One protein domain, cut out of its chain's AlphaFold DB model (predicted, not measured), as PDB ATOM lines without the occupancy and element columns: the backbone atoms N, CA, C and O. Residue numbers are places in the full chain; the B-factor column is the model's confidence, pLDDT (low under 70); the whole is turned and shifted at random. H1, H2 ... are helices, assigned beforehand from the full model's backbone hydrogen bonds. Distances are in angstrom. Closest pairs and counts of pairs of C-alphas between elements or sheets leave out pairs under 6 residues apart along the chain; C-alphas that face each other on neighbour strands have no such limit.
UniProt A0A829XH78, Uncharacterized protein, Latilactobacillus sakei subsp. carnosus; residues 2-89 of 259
ATOM      1  N   ALA A   2       5.578  30.587  78.794       48.97
ATOM      2  CA  ALA A   2       6.880  31.239  78.671       48.97
ATOM      3  C   ALA A   2       7.986  30.243  79.052       48.97
ATOM      4  O   ALA A   2       8.175  29.934  80.224       48.97
ATOM      5  N   ASN A   3       8.690  29.725  78.045       58.91
ATOM      6  CA  ASN A   3       9.807  28.787  78.175       58.91
ATOM      7  C   ASN A   3      11.078  29.492  78.676       58.91
ATOM      8  O   ASN A   3      12.100  29.471  77.988       58.91
ATOM      9  N   SER A   4      11.025  30.126  79.849       77.19
ATOM     10  CA  SER A   4      12.187  30.811  80.411       77.19
ATOM     11  C   SER A   4      12.468  30.468  81.862       77.19
ATOM     12  O   SER A   4      11.543  30.547  82.674       77.19
ATOM     13  N   LYS A   5      13.742  30.234  82.187       86.75
ATOM     14  CA  LYS A   5      14.200  30.133  83.575       86.75
ATOM     15  C   LYS A   5      14.288  31.487  84.271       86.75
ATOM     16  O   LYS A   5      14.594  32.509  83.647       86.75
ATOM     17  N   ARG A   6      14.079  31.450  85.582       90.50
ATOM     18  CA  ARG A   6      14.359  32.479  86.587       90.50
ATOM     19  C   ARG A   6      15.256  31.899  87.685       90.50
ATOM     20  O   ARG A   6      15.428  30.685  87.741       90.50
ATOM     21  N   PRO A   7      15.802  32.731  88.590       92.31
ATOM     22  CA  PRO A   7      16.651  32.255  89.681       92.31
ATOM     23  C   PRO A   7      15.998  31.167  90.540       92.31
ATOM     24  O   PRO A   7      16.657  30.186  90.866       92.31
ATOM     25  N   SER A   8      14.690  31.260  90.805       90.69
ATOM     26  CA  SER A   8      13.960  30.237  91.563       90.69
ATOM     27  C   SER A   8      13.853  28.870  90.869       90.69
ATOM     28  O   SER A   8      13.562  27.883  91.540       90.69
ATOM     29  N   ASP A   9      14.141  28.777  89.566       91.56
ATOM     30  CA  ASP A   9      14.124  27.518  88.807       91.56
ATOM     31  C   ASP A   9      15.465  26.754  88.872       91.56
ATOM     32  O   ASP A   9      15.568  25.622  88.388       91.56
ATOM     33  N   TYR A  10      16.521  27.353  89.438       91.50
ATOM     34  CA  TYR A  10      17.820  26.700  89.629       91.50
ATOM     35  C   TYR A  10      17.870  26.014  90.998       91.50
ATOM     36  O   TYR A  10      18.428  26.531  91.968       91.50
ATOM     37  N   VAL A  11      17.259  24.830  91.064       87.19
ATOM     38  CA  VAL A  11      17.217  23.999  92.275       87.19
ATOM     39  C   VAL A  11      18.634  23.721  92.785       87.19
ATOM     40  O   VAL A  11      19.489  23.261  92.033       87.19
ATOM     41  N   GLY A  12      18.869  23.976  94.075       89.06
ATOM     42  CA  GLY A  12      20.155  23.732  94.737       89.06
ATOM     43  C   GLY A  12      21.110  24.929  94.765       89.06
ATOM     44  O   GLY A  12      22.101  24.869  95.489       89.06
ATOM     45  N   THR A  13      20.807  26.024  94.060       92.94
ATOM     46  CA  THR A  13      21.598  27.261  94.134       92.94
ATOM     47  C   THR A  13      21.098  28.150  95.273       92.94
ATOM     48  O   THR A  13      19.950  28.592  95.294       92.94
ATOM     49  N   THR A  14      21.969  28.423  96.235       95.44
ATOM     50  CA  THR A  14      21.689  29.259  97.411       95.44
ATOM     51  C   THR A  14      21.836  30.755  97.106       95.44
ATOM     52  O   THR A  14      22.500  31.147  96.146       95.44
ATOM     53  N   ILE A  15      21.259  31.617  97.955       95.25
ATOM     54  CA  ILE A  15      21.415  33.083  97.852       95.25
ATOM     55  C   ILE A  15      22.899  33.508  97.814       95.25
ATOM     56  O   ILE A  15      23.256  34.241  96.889       95.25
ATOM     57  N   PRO A  16      23.787  33.031  98.715       97.00
ATOM     58  CA  PRO A  16      25.209  33.375  98.648       97.00
ATOM     59  C   PRO A  16      25.882  32.940  97.341       97.00
ATOM     60  O   PRO A  16      26.706  33.673  96.801       97.00
ATOM     61  N   GLN A  17      25.503  31.781  96.787       97.56
ATOM     62  CA  GLN A  17      26.012  31.334  95.486       97.56
ATOM     63  C   GLN A  17      25.549  32.259  94.355       97.56
ATOM     64  O   GLN A  17      26.360  32.633  93.518       97.56
ATOM     65  N   PHE A  18      24.288  32.701  94.349       97.81
ATOM     66  CA  PHE A  18      23.811  33.693  93.381       97.81
ATOM     67  C   PHE A  18      24.555  35.030  93.482       97.81
ATOM     68  O   PHE A  18      24.883  35.618  92.454       97.81
ATOM     69  N   GLN A  19      24.839  35.503  94.697       97.38
ATOM     70  CA  GLN A  19      25.625  36.722  94.910       97.38
ATOM     71  C   GLN A  19      27.060  36.560  94.396       97.38
ATOM     72  O   GLN A  19      27.564  37.439  93.701       97.38
ATOM     73  N   GLN A  20      27.689  35.414  94.660       97.94
ATOM     74  CA  GLN A  20      29.019  35.104  94.140       97.94
ATOM     75  C   GLN A  20      29.025  35.022  92.606       97.94
ATOM     76  O   GLN A  20      29.884  35.610  91.955       97.94
ATOM     77  N   HIS A  21      28.032  34.357  92.013       98.38
ATOM     78  CA  HIS A  21      27.881  34.276  90.563       98.38
ATOM     79  C   HIS A  21      27.631  35.643  89.916       98.38
ATOM     80  O   HIS A  21      28.092  35.872  88.801       98.38
ATOM     81  N   LEU A  22      26.945  36.566  90.600       98.44
ATOM     82  CA  LEU A  22      26.823  37.946  90.136       98.44
ATOM     83  C   LEU A  22      28.182  38.639  90.076       98.44
ATOM     84  O   LEU A  22      28.472  39.283  89.074       98.44
ATOM     85  N   ILE A  23      29.004  38.499  91.117       97.94
ATOM     86  CA  ILE A  23      30.352  39.080  91.143       97.94
ATOM     87  C   ILE A  23      31.186  38.502  89.997       97.94
ATOM     88  O   ILE A  23      31.763  39.265  89.230       97.94
ATOM     89  N   GLU A  24      31.186  37.175  89.828       98.31
ATOM     90  CA  GLU A  24      31.876  36.511  88.715       98.31
ATOM     91  C   GLU A  24      31.455  37.097  87.362       98.31
ATOM     92  O   GLU A  24      32.314  37.488  86.576       98.31
ATOM     93  N   VAL A  25      30.146  37.228  87.117       98.44
ATOM     94  CA  VAL A  25      29.623  37.810  85.873       98.44
ATOM     95  C   VAL A  25      30.027  39.277  85.727       98.44
ATOM     96  O   VAL A  25      30.498  39.665  84.668       98.44
ATOM     97  N   LEU A  26      29.910  40.107  86.764       98.19
ATOM     98  CA  LEU A  26      30.286  41.525  86.675       98.19
ATOM     99  C   LEU A  26      31.787  41.741  86.446       98.19
ATOM    100  O   LEU A  26      32.171  42.783  85.920       98.19
ATOM    101  N   THR A  27      32.628  40.768  86.806       97.75
ATOM    102  CA  THR A  27      34.067  40.788  86.508       97.75
ATOM    103  C   THR A  27      34.422  40.310  85.097       97.75
ATOM    104  O   THR A  27      35.578  40.442  84.693       97.75
ATOM    105  N   GLU A  28      33.463  39.790  84.322       98.12
ATOM    106  CA  GLU A  28      33.697  39.439  82.918       98.12
ATOM    107  C   GLU A  28      34.053  40.706  82.106       98.12
ATOM    108  O   GLU A  28      33.477  41.773  82.355       98.12
ATOM    109  N   PRO A  29      34.978  40.625  81.121       97.38
ATOM    110  CA  PRO A  29      35.469  41.790  80.373       97.38
ATOM    111  C   PRO A  29      34.367  42.678  79.779       97.38
ATOM    112  O   PRO A  29      34.474  43.901  79.786       97.38
ATOM    113  N   GLU A  30      33.282  42.070  79.305       96.19
ATOM    114  CA  GLU A  30      32.138  42.771  78.718       96.19
ATOM    115  C   GLU A  30      31.352  43.641  79.709       96.19
ATOM    116  O   GLU A  30      30.739  44.620  79.287       96.19
ATOM    117  N   PHE A  31      31.386  43.337  81.010       98.00
ATOM    118  CA  PHE A  31      30.660  44.089  82.037       98.00
ATOM    119  C   PHE A  31      31.574  44.980  82.865       98.00
ATOM    120  O   PHE A  31      31.209  46.126  83.115       98.00
ATOM    121  N   ILE A  32      32.773  44.520  83.226       97.56
ATOM    122  CA  ILE A  32      33.706  45.288  84.061       97.56
ATOM    123  C   ILE A  32      34.171  46.584  83.383       97.56
ATOM    124  O   ILE A  32      34.424  47.585  84.051       97.56
ATOM    125  N   THR A  33      34.247  46.595  82.047       96.75
ATOM    126  CA  THR A  33      34.555  47.802  81.267       96.75
ATOM    127  C   THR A  33      33.410  48.819  81.298       96.75
ATOM    128  O   THR A  33      33.663  50.019  81.254       96.75
ATOM    129  N   ILE A  34      32.157  48.364  81.390       97.12
ATOM    130  CA  ILE A  34      30.974  49.239  81.455       97.12
ATOM    131  C   ILE A  34      30.721  49.691  82.901       97.12
ATOM    132  O   ILE A  34      30.366  50.845  83.142       97.12
ATOM    133  N   PHE A  35      30.934  48.791  83.861       97.62
ATOM    134  CA  PHE A  35      30.659  48.963  85.283       97.62
ATOM    135  C   PHE A  35      31.894  48.605  86.120       97.62
ATOM    136  O   PHE A  35      31.941  47.531  86.725       97.62
ATOM    137  N   PRO A  36      32.902  49.492  86.190       97.19
ATOM    138  CA  PRO A  36      34.037  49.302  87.088       97.19
ATOM    139  C   PRO A  36      33.573  49.105  88.537       97.19
ATOM    140  O   PRO A  36      32.571  49.694  88.942       97.19
ATOM    141  N   ILE A  37      34.320  48.343  89.341       95.31
ATOM    142  CA  ILE A  37      33.941  47.991  90.730       95.31
ATOM    143  C   ILE A  37      33.637  49.229  91.588       95.31
ATOM    144  O   ILE A  37      32.748  49.198  92.429       95.31
ATOM    145  N   SER A  38      34.354  50.332  91.368       94.69
ATOM    146  CA  SER A  38      34.164  51.593  92.093       94.69
ATOM    147  C   SER A  38      33.040  52.481  91.540       94.69
ATOM    148  O   SER A  38      32.837  53.585  92.042       94.69
ATOM    149  N   SER A  39      32.341  52.055  90.485       96.44
ATOM    150  CA  SER A  39      31.279  52.850  89.865       96.44
ATOM    151  C   SER A  39      29.963  52.745  90.649       96.44
ATOM    152  O   SER A  39      29.606  51.653  91.098       96.44
ATOM    153  N   PRO A  40      29.172  53.831  90.738       95.62
ATOM    154  CA  PRO A  40      27.826  53.774  91.312       95.62
ATOM    155  C   PRO A  40      26.938  52.731  90.626       95.62
ATOM    156  O   PRO A  40      26.106  52.088  91.254       95.62
ATOM    157  N   GLN A  41      27.130  52.507  89.324       96.56
ATOM    158  CA  GLN A  41      26.355  51.533  88.561       96.56
ATOM    159  C   GLN A  41      26.630  50.096  89.013       96.56
ATOM    160  O   GLN A  41      25.693  49.303  89.070       96.56
ATOM    161  N   TYR A  42      27.874  49.763  89.370       97.81
ATOM    162  CA  TYR A  42      28.200  48.462  89.955       97.81
ATOM    163  C   TYR A  42      27.439  48.252  91.276       97.81
ATOM    164  O   TYR A  42      26.810  47.209  91.484       97.81
ATOM    165  N   GLU A  43      27.403  49.271  92.140       96.75
ATOM    166  CA  GLU A  43      26.621  49.253  93.385       96.75
ATOM    167  C   GLU A  43      25.110  49.143  93.120       96.75
ATOM    168  O   GLU A  43      24.411  48.360  93.764       96.75
ATOM    169  N   HIS A  44      24.588  49.861  92.123       97.38
ATOM    170  CA  HIS A  44      23.176  49.795  91.750       97.38
ATOM    171  C   HIS A  44      22.779  48.386  91.303       97.38
ATOM    172  O   HIS A  44      21.773  47.851  91.765       97.38
ATOM    173  N   ILE A  45      23.573  47.760  90.431       98.06
ATOM    174  CA  ILE A  45      23.299  46.418  89.903       98.06
ATOM    175  C   ILE A  45      23.336  45.381  91.030       98.06
ATOM    176  O   ILE A  45      22.419  44.567  91.149       98.06
ATOM    177  N   THR A  46      24.362  45.431  91.883       97.69
ATOM    178  CA  THR A  46      24.497  44.522  93.035       97.69
ATOM    179  C   THR A  46      23.367  44.699  94.048       97.69
ATOM    180  O   THR A  46      22.814  43.705  94.532       97.69
ATOM    181  N   THR A  47      22.949  45.940  94.299       97.31
ATOM    182  CA  THR A  47      21.813  46.266  95.168       97.31
ATOM    183  C   THR A  47      20.497  45.751  94.589       97.31
ATOM    184  O   THR A  47      19.780  45.017  95.268       97.31
ATOM    185  N   LEU A  48      20.187  46.060  93.324       97.44
ATOM    186  CA  LEU A  48      18.968  45.592  92.651       97.44
ATOM    187  C   LEU A  48      18.882  44.064  92.633       97.44
ATOM    188  O   LEU A  48      17.823  43.502  92.911       97.44
ATOM    189  N   PHE A  49      19.995  43.388  92.341       97.56
ATOM    190  CA  PHE A  49      20.036  41.931  92.316       97.56
ATOM    191  C   PHE A  49      19.819  41.335  93.710       97.56
ATOM    192  O   PHE A  49      19.016  40.419  93.867       97.56
ATOM    193  N   THR A  50      20.471  41.888  94.738       96.00
ATOM    194  CA  THR A  50      20.294  41.453  96.134       96.00
ATOM    195  C   THR A  50      18.853  41.637  96.601       96.00
ATOM    196  O   THR A  50      18.279  40.738  97.212       96.00
ATOM    197  N   ILE A  51      18.231  42.762  96.251       94.25
ATOM    198  CA  ILE A  51      16.820  43.017  96.540       94.25
ATOM    199  C   ILE A  51      15.933  41.985  95.832       94.25
ATOM    200  O   ILE A  51      15.050  41.406  96.460       94.25
ATOM    201  N   ALA A  52      16.194  41.681  94.560       94.50
ATOM    202  CA  ALA A  52      15.442  40.669  93.820       94.50
ATOM    203  C   ALA A  52      15.603  39.244  94.389       94.50
ATOM    204  O   ALA A  52      14.661  38.457  94.323       94.50
ATOM    205  N   LEU A  53      16.751  38.911  94.994       94.50
ATOM    206  CA  LEU A  53      16.964  37.622  95.669       94.50
ATOM    207  C   LEU A  53      16.079  37.437  96.912       94.50
ATOM    208  O   LEU A  53      15.800  36.294  97.272       94.50
ATOM    209  N   SER A  54      15.612  38.525  97.541       90.19
ATOM    210  CA  SER A  54      14.699  38.457  98.697       90.19
ATOM    211  C   SER A  54      13.308  37.914  98.340       90.19
ATOM    212  O   SER A  54      12.647  37.321  99.188       90.19
ATOM    213  N   ASP A  55      12.898  38.047  97.075       88.06
ATOM    214  CA  ASP A  55      11.690  37.435  96.524       88.06
ATOM    215  C   ASP A  55      11.920  37.028  95.059       88.06
ATOM    216  O   ASP A  55      11.511  37.697  94.099       88.06
ATOM    217  N   MET A  56      12.595  35.885  94.895       87.12
ATOM    218  CA  MET A  56      13.027  35.403  93.582       87.12
ATOM    219  C   MET A  56      11.874  35.089  92.622       87.12
ATOM    220  O   MET A  56      12.049  35.153  91.404       87.12
ATOM    221  N   ASN A  57      10.702  34.732  93.150       83.38
ATOM    222  CA  ASN A  57       9.548  34.346  92.339       83.38
ATOM    223  C   ASN A  57       8.830  35.564  91.755       83.38
ATOM    224  O   ASN A  57       8.277  35.507  90.644       83.38
ATOM    225  N   THR A  58       8.851  36.674  92.490       86.19
ATOM    226  CA  THR A  58       8.060  37.854  92.159       86.19
ATOM    227  C   THR A  58       8.880  38.907  91.434       86.19
ATOM    228  O   THR A  58       8.436  39.383  90.386       86.19
ATOM    229  N   LEU A  59      10.080  39.232  91.927       91.12
ATOM    230  CA  LEU A  59      10.828  40.413  91.485       91.12
ATOM    231  C   LEU A  59      11.671  40.176  90.230       91.12
ATOM    232  O   LEU A  59      11.792  41.080  89.402       91.12
ATOM    233  N   PHE A  60      12.214  38.973  90.033       93.88
ATOM    234  CA  PHE A  60      13.044  38.697  88.863       93.88
ATOM    235  C   PHE A  60      12.224  38.607  87.564       93.88
ATOM    236  O   PHE A  60      11.253  37.843  87.490       93.88
ATOM    237  N   PRO A  61      12.606  39.348  86.506       92.62
ATOM    238  CA  PRO A  61      11.956  39.303  85.202       92.62
ATOM    239  C   PRO A  61      12.237  37.994  84.465       92.62
ATOM    240  O   PRO A  61      13.090  37.190  84.819       92.62
ATOM    241  N   ASN A  62      11.532  37.794  83.357       90.62
ATOM    242  CA  ASN A  62      11.980  36.833  82.360       90.62
ATOM    243  C   ASN A  62      13.202  37.418  81.622       90.62
ATOM    244  O   ASN A  62      13.078  38.440  80.943       90.62
ATOM    245  N   ALA A  63      14.368  36.782  81.745       90.56
ATOM    246  CA  ALA A  63      15.597  37.200  81.062       90.56
ATOM    247  C   ALA A  63      15.790  36.562  79.667       90.56
ATOM    248  O   ALA A  63      16.768  36.854  78.984       90.56
ATOM    249  N   GLY A  64      14.863  35.709  79.219       89.44
ATOM    250  CA  GLY A  64      14.921  35.020  77.925       89.44
ATOM    251  C   GLY A  64      15.852  33.805  77.906       89.44
ATOM    252  O   GLY A  64      16.312  33.392  76.843       89.44
ATOM    253  N   VAL A  65      16.163  33.242  79.075       92.00
ATOM    254  CA  VAL A  65      17.068  32.093  79.228       92.00
ATOM    255  C   VAL A  65      16.298  30.807  78.980       92.00
ATOM    256  O   VAL A  65      15.240  30.611  79.567       92.00
ATOM    257  N   LYS A  66      16.818  29.916  78.132       89.88
ATOM    258  CA  LYS A  66      16.154  28.649  77.789       89.88
ATOM    259  C   LYS A  66      15.920  27.785  79.032       89.88
ATOM    260  O   LYS A  66      16.792  27.704  79.892       89.88
ATOM    261  N   GLN A  67      14.809  27.040  79.059       86.62
ATOM    262  CA  GLN A  67      14.521  26.108  80.162       86.62
ATOM    263  C   GLN A  67      15.587  25.024  80.367       86.62
ATOM    264  O   GLN A  67      15.769  24.532  81.475       86.62
ATOM    265  N   SER A  68      16.326  24.676  79.314       88.94
ATOM    266  CA  SER A  68      17.409  23.695  79.367       88.94
ATOM    267  C   SER A  68      18.710  24.222  79.988       88.94
ATOM    268  O   SER A  68      19.637  23.438  80.147       88.94
ATOM    269  N   SER A  69      18.831  25.524  80.285       92.56
ATOM    270  CA  SER A  69      20.043  26.079  80.907       92.56
ATOM    271  C   SER A  69      20.229  25.497  82.308       92.56
ATOM    272  O   SER A  69      19.309  25.523  83.126       92.56
ATOM    273  N   THR A  70      21.414  24.964  82.591       92.38
ATOM    274  CA  THR A  70      21.776  24.413  83.905       92.38
ATOM    275  C   THR A  70      22.669  25.350  84.712       92.38
ATOM    276  O   THR A  70      22.733  25.189  85.924       92.38
ATOM    277  N   ASP A  71      23.319  26.327  84.072       94.94
ATOM    278  CA  ASP A  71      24.199  27.299  84.728       94.94
ATOM    279  C   ASP A  71      23.402  28.552  85.149       94.94
ATOM    280  O   ASP A  71      22.883  29.268  84.284       94.94
ATOM    281  N   PRO A  72      23.298  28.865  86.457       95.12
ATOM    282  CA  PRO A  72      22.677  30.099  86.936       95.12
ATOM    283  C   PRO A  72      23.287  31.373  86.337       95.12
ATOM    284  O   PRO A  72      22.578  32.373  86.173       95.12
ATOM    285  N   LYS A  73      24.575  31.354  85.960       97.00
ATOM    286  CA  LYS A  73      25.244  32.508  85.345       97.00
ATOM    287  C   LYS A  73      24.663  32.881  83.990       97.00
ATOM    288  O   LYS A  73      24.696  34.057  83.643       97.00
ATOM    289  N   ASP A  74      24.053  31.950  83.256       95.94
ATOM    290  CA  ASP A  74      23.358  32.274  82.003       95.94
ATOM    291  C   ASP A  74      22.233  33.288  82.234       95.94
ATOM    292  O   ASP A  74      22.064  34.236  81.461       95.94
ATOM    293  N   TYR A  75      21.476  33.108  83.321       96.62
ATOM    294  CA  TYR A  75      20.434  34.050  83.707       96.62
ATOM    295  C   TYR A  75      21.016  35.384  84.146       96.62
ATOM    296  O   TYR A  75      20.557  36.429  83.681       96.62
ATOM    297  N   ILE A  76      22.041  35.350  84.995       97.75
ATOM    298  CA  ILE A  76      22.681  36.558  85.516       97.75
ATOM    299  C   ILE A  76      23.265  37.390  84.373       97.75
ATOM    300  O   ILE A  76      22.958  38.574  84.296       97.75
ATOM    301  N   ARG A  77      23.997  36.788  83.426       97.94
ATOM    302  CA  ARG A  77      24.521  37.486  82.240       97.94
ATOM    303  C   ARG A  77      23.411  38.170  81.463       97.94
ATOM    304  O   ARG A  77      23.489  39.365  81.219       97.94
ATOM    305  N   LYS A  78      22.328  37.454  81.133       97.12
ATOM    306  CA  LYS A  78      21.185  38.047  80.412       97.12
ATOM    307  C   LYS A  78      20.539  39.190  81.191       97.12
ATOM    308  O   LYS A  78      20.140  40.185  80.587       97.12
ATOM    309  N   TRP A  79      20.431  39.055  82.507       97.75
ATOM    310  CA  TRP A  79      19.879  40.080  83.383       97.75
ATOM    311  C   TRP A  79      20.784  41.324  83.459       97.75
ATOM    312  O   TRP A  79      20.294  42.433  83.253       97.75
ATOM    313  N   VAL A  80      22.101  41.160  83.630       98.19
ATOM    314  CA  VAL A  80      23.076  42.267  83.614       98.19
ATOM    315  C   VAL A  80      23.142  42.915  82.228       98.19
ATOM    316  O   VAL A  80      23.126  44.139  82.133       98.19
ATOM    317  N   SER A  81      23.110  42.137  81.138       97.56
ATOM    318  CA  SER A  81      23.057  42.675  79.770       97.56
ATOM    319  C   SER A  81      21.841  43.570  79.541       97.56
ATOM    320  O   SER A  81      21.949  44.565  78.828       97.56
ATOM    321  N   LYS A  82      20.676  43.259  80.129       96.88
ATOM    322  CA  LYS A  82      19.504  44.145  80.040       96.88
ATOM    323  C   LYS A  82      19.786  45.511  80.665       96.88
ATOM    324  O   LYS A  82      19.488  46.528  80.037       96.88
ATOM    325  N   TYR A  83      20.393  45.533  81.853       97.62
ATOM    326  CA  TYR A  83      20.797  46.775  82.512       97.62
ATOM    327  C   TYR A  83      21.862  47.521  81.696       97.62
ATOM    328  O   TYR A  83      21.698  48.707  81.428       97.62
ATOM    329  N   ALA A  84      22.905  46.821  81.234       97.69
ATOM    330  CA  ALA A  84      23.991  47.368  80.415       97.69
ATOM    331  C   ALA A  84      23.479  48.051  79.145       97.69
ATOM    332  O   ALA A  84      23.741  49.232  78.922       97.69
ATOM    333  N   ASN A  85      22.654  47.344  78.371       95.81
ATOM    334  CA  ASN A  85      22.055  47.883  77.156       95.81
ATOM    335  C   ASN A  85      21.204  49.123  77.458       95.81
ATOM    336  O   ASN A  85      21.279  50.121  76.739       95.81
ATOM    337  N   ALA A  86      20.408  49.080  78.531       95.50
ATOM    338  CA  ALA A  86      19.562  50.201  78.917       95.50
ATOM    339  C   ALA A  86      20.353  51.410  79.434       95.50
ATOM    340  O   ALA A  86      19.930  52.544  79.225       95.50
ATOM    341  N   TYR A  87      21.500  51.169  80.068       95.69
ATOM    342  CA  TYR A  87      22.420  52.194  80.539       95.69
ATOM    343  C   TYR A  87      23.162  52.883  79.387       95.69
ATOM    344  O   TYR A  87      23.192  54.108  79.329       95.69
ATOM    345  N   GLN A  88      23.724  52.109  78.454       95.19
ATOM    346  CA  GLN A  88      24.517  52.634  77.335       95.19
ATOM    347  C   GLN A  88      23.667  53.312  76.261       95.19
ATOM    348  O   GLN A  88      24.135  54.211  75.567       95.19
ATOM    349  N   THR A  89      22.415  52.881  76.113       93.94
ATOM    350  CA  THR A  89      21.470  53.480  75.174       93.94
ATOM    351  C   THR A  89      20.289  54.032  75.963       93.94
ATOM    352  O   THR A  89      19.283  53.350  76.070       93.94
TER     353      THR A  89
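AT A GLANCE: This is residues 2 to 89 of the 259 residues of an uncharacterized protein of Latilactobacillus sakei subsp. carnosus (UniProt A0A829XH78). Three helices, H1, H3 and H4, form a tilted, triangular cluster, with their centres at the three corners. The short helix H2 sits at one end of this cluster, while the two long stretches with no named element, residues 2 to 14 and 54 to 71, gather toward the other end. The printed part has 88 residues, with four named helices in the order H1, H2, H3, H4 and no named strand; its class is all helix. It is compact, with a radius of gyration of the C-alphas of 12.4 A, and spans 32 by 25 by 21 A.

HOW THE PARTS SIT: H1, residues 15 to 26, and H3, residues 40 to 53, touch at a shallow tilt of 30 degrees and run opposite ways; their closest C-alphas, those of Ile 15 and Leu 53, are 6.7 A apart. H1 touches H4, residues 72 to 88, at a steep tilt of 50 degrees, the same way, with the C-alphas of His 21 and Lys 73 closest at 6.1 A. H3 and H4 are close but not clearly touching, with Ile 45 and Val 80 closest by C-alphas at 7.5 A. H2, residues 29 to 32, is close to H4 but not clearly touching it, the closest C-alphas being those of Phe 31 and Ala 84 at 7.6 A; H2 and H3 are apart. In H1, H3 and H4 every O i to N i+4 pair is within hydrogen-bond range; H2 is too short for such a pair.

IN THESE COORDINATES: H1 begins at C-alpha 15 (21.415, 33.083, 97.852) and is 16.6 A long. H2 is 5.4 A, H3 19.9 A and H4 24.6 A, ending at C-alpha 88 (24.517, 52.634, 77.335).

THE WHOLE: The two C-alphas farthest apart, those of Ala 2 and Ser 38, are 36.6 A apart. The printed part has no cut. The link from H3 to H4, 18 residues, is long. Mean pLDDT of the printed part is 93.6, with residues 2 to 3 under 70.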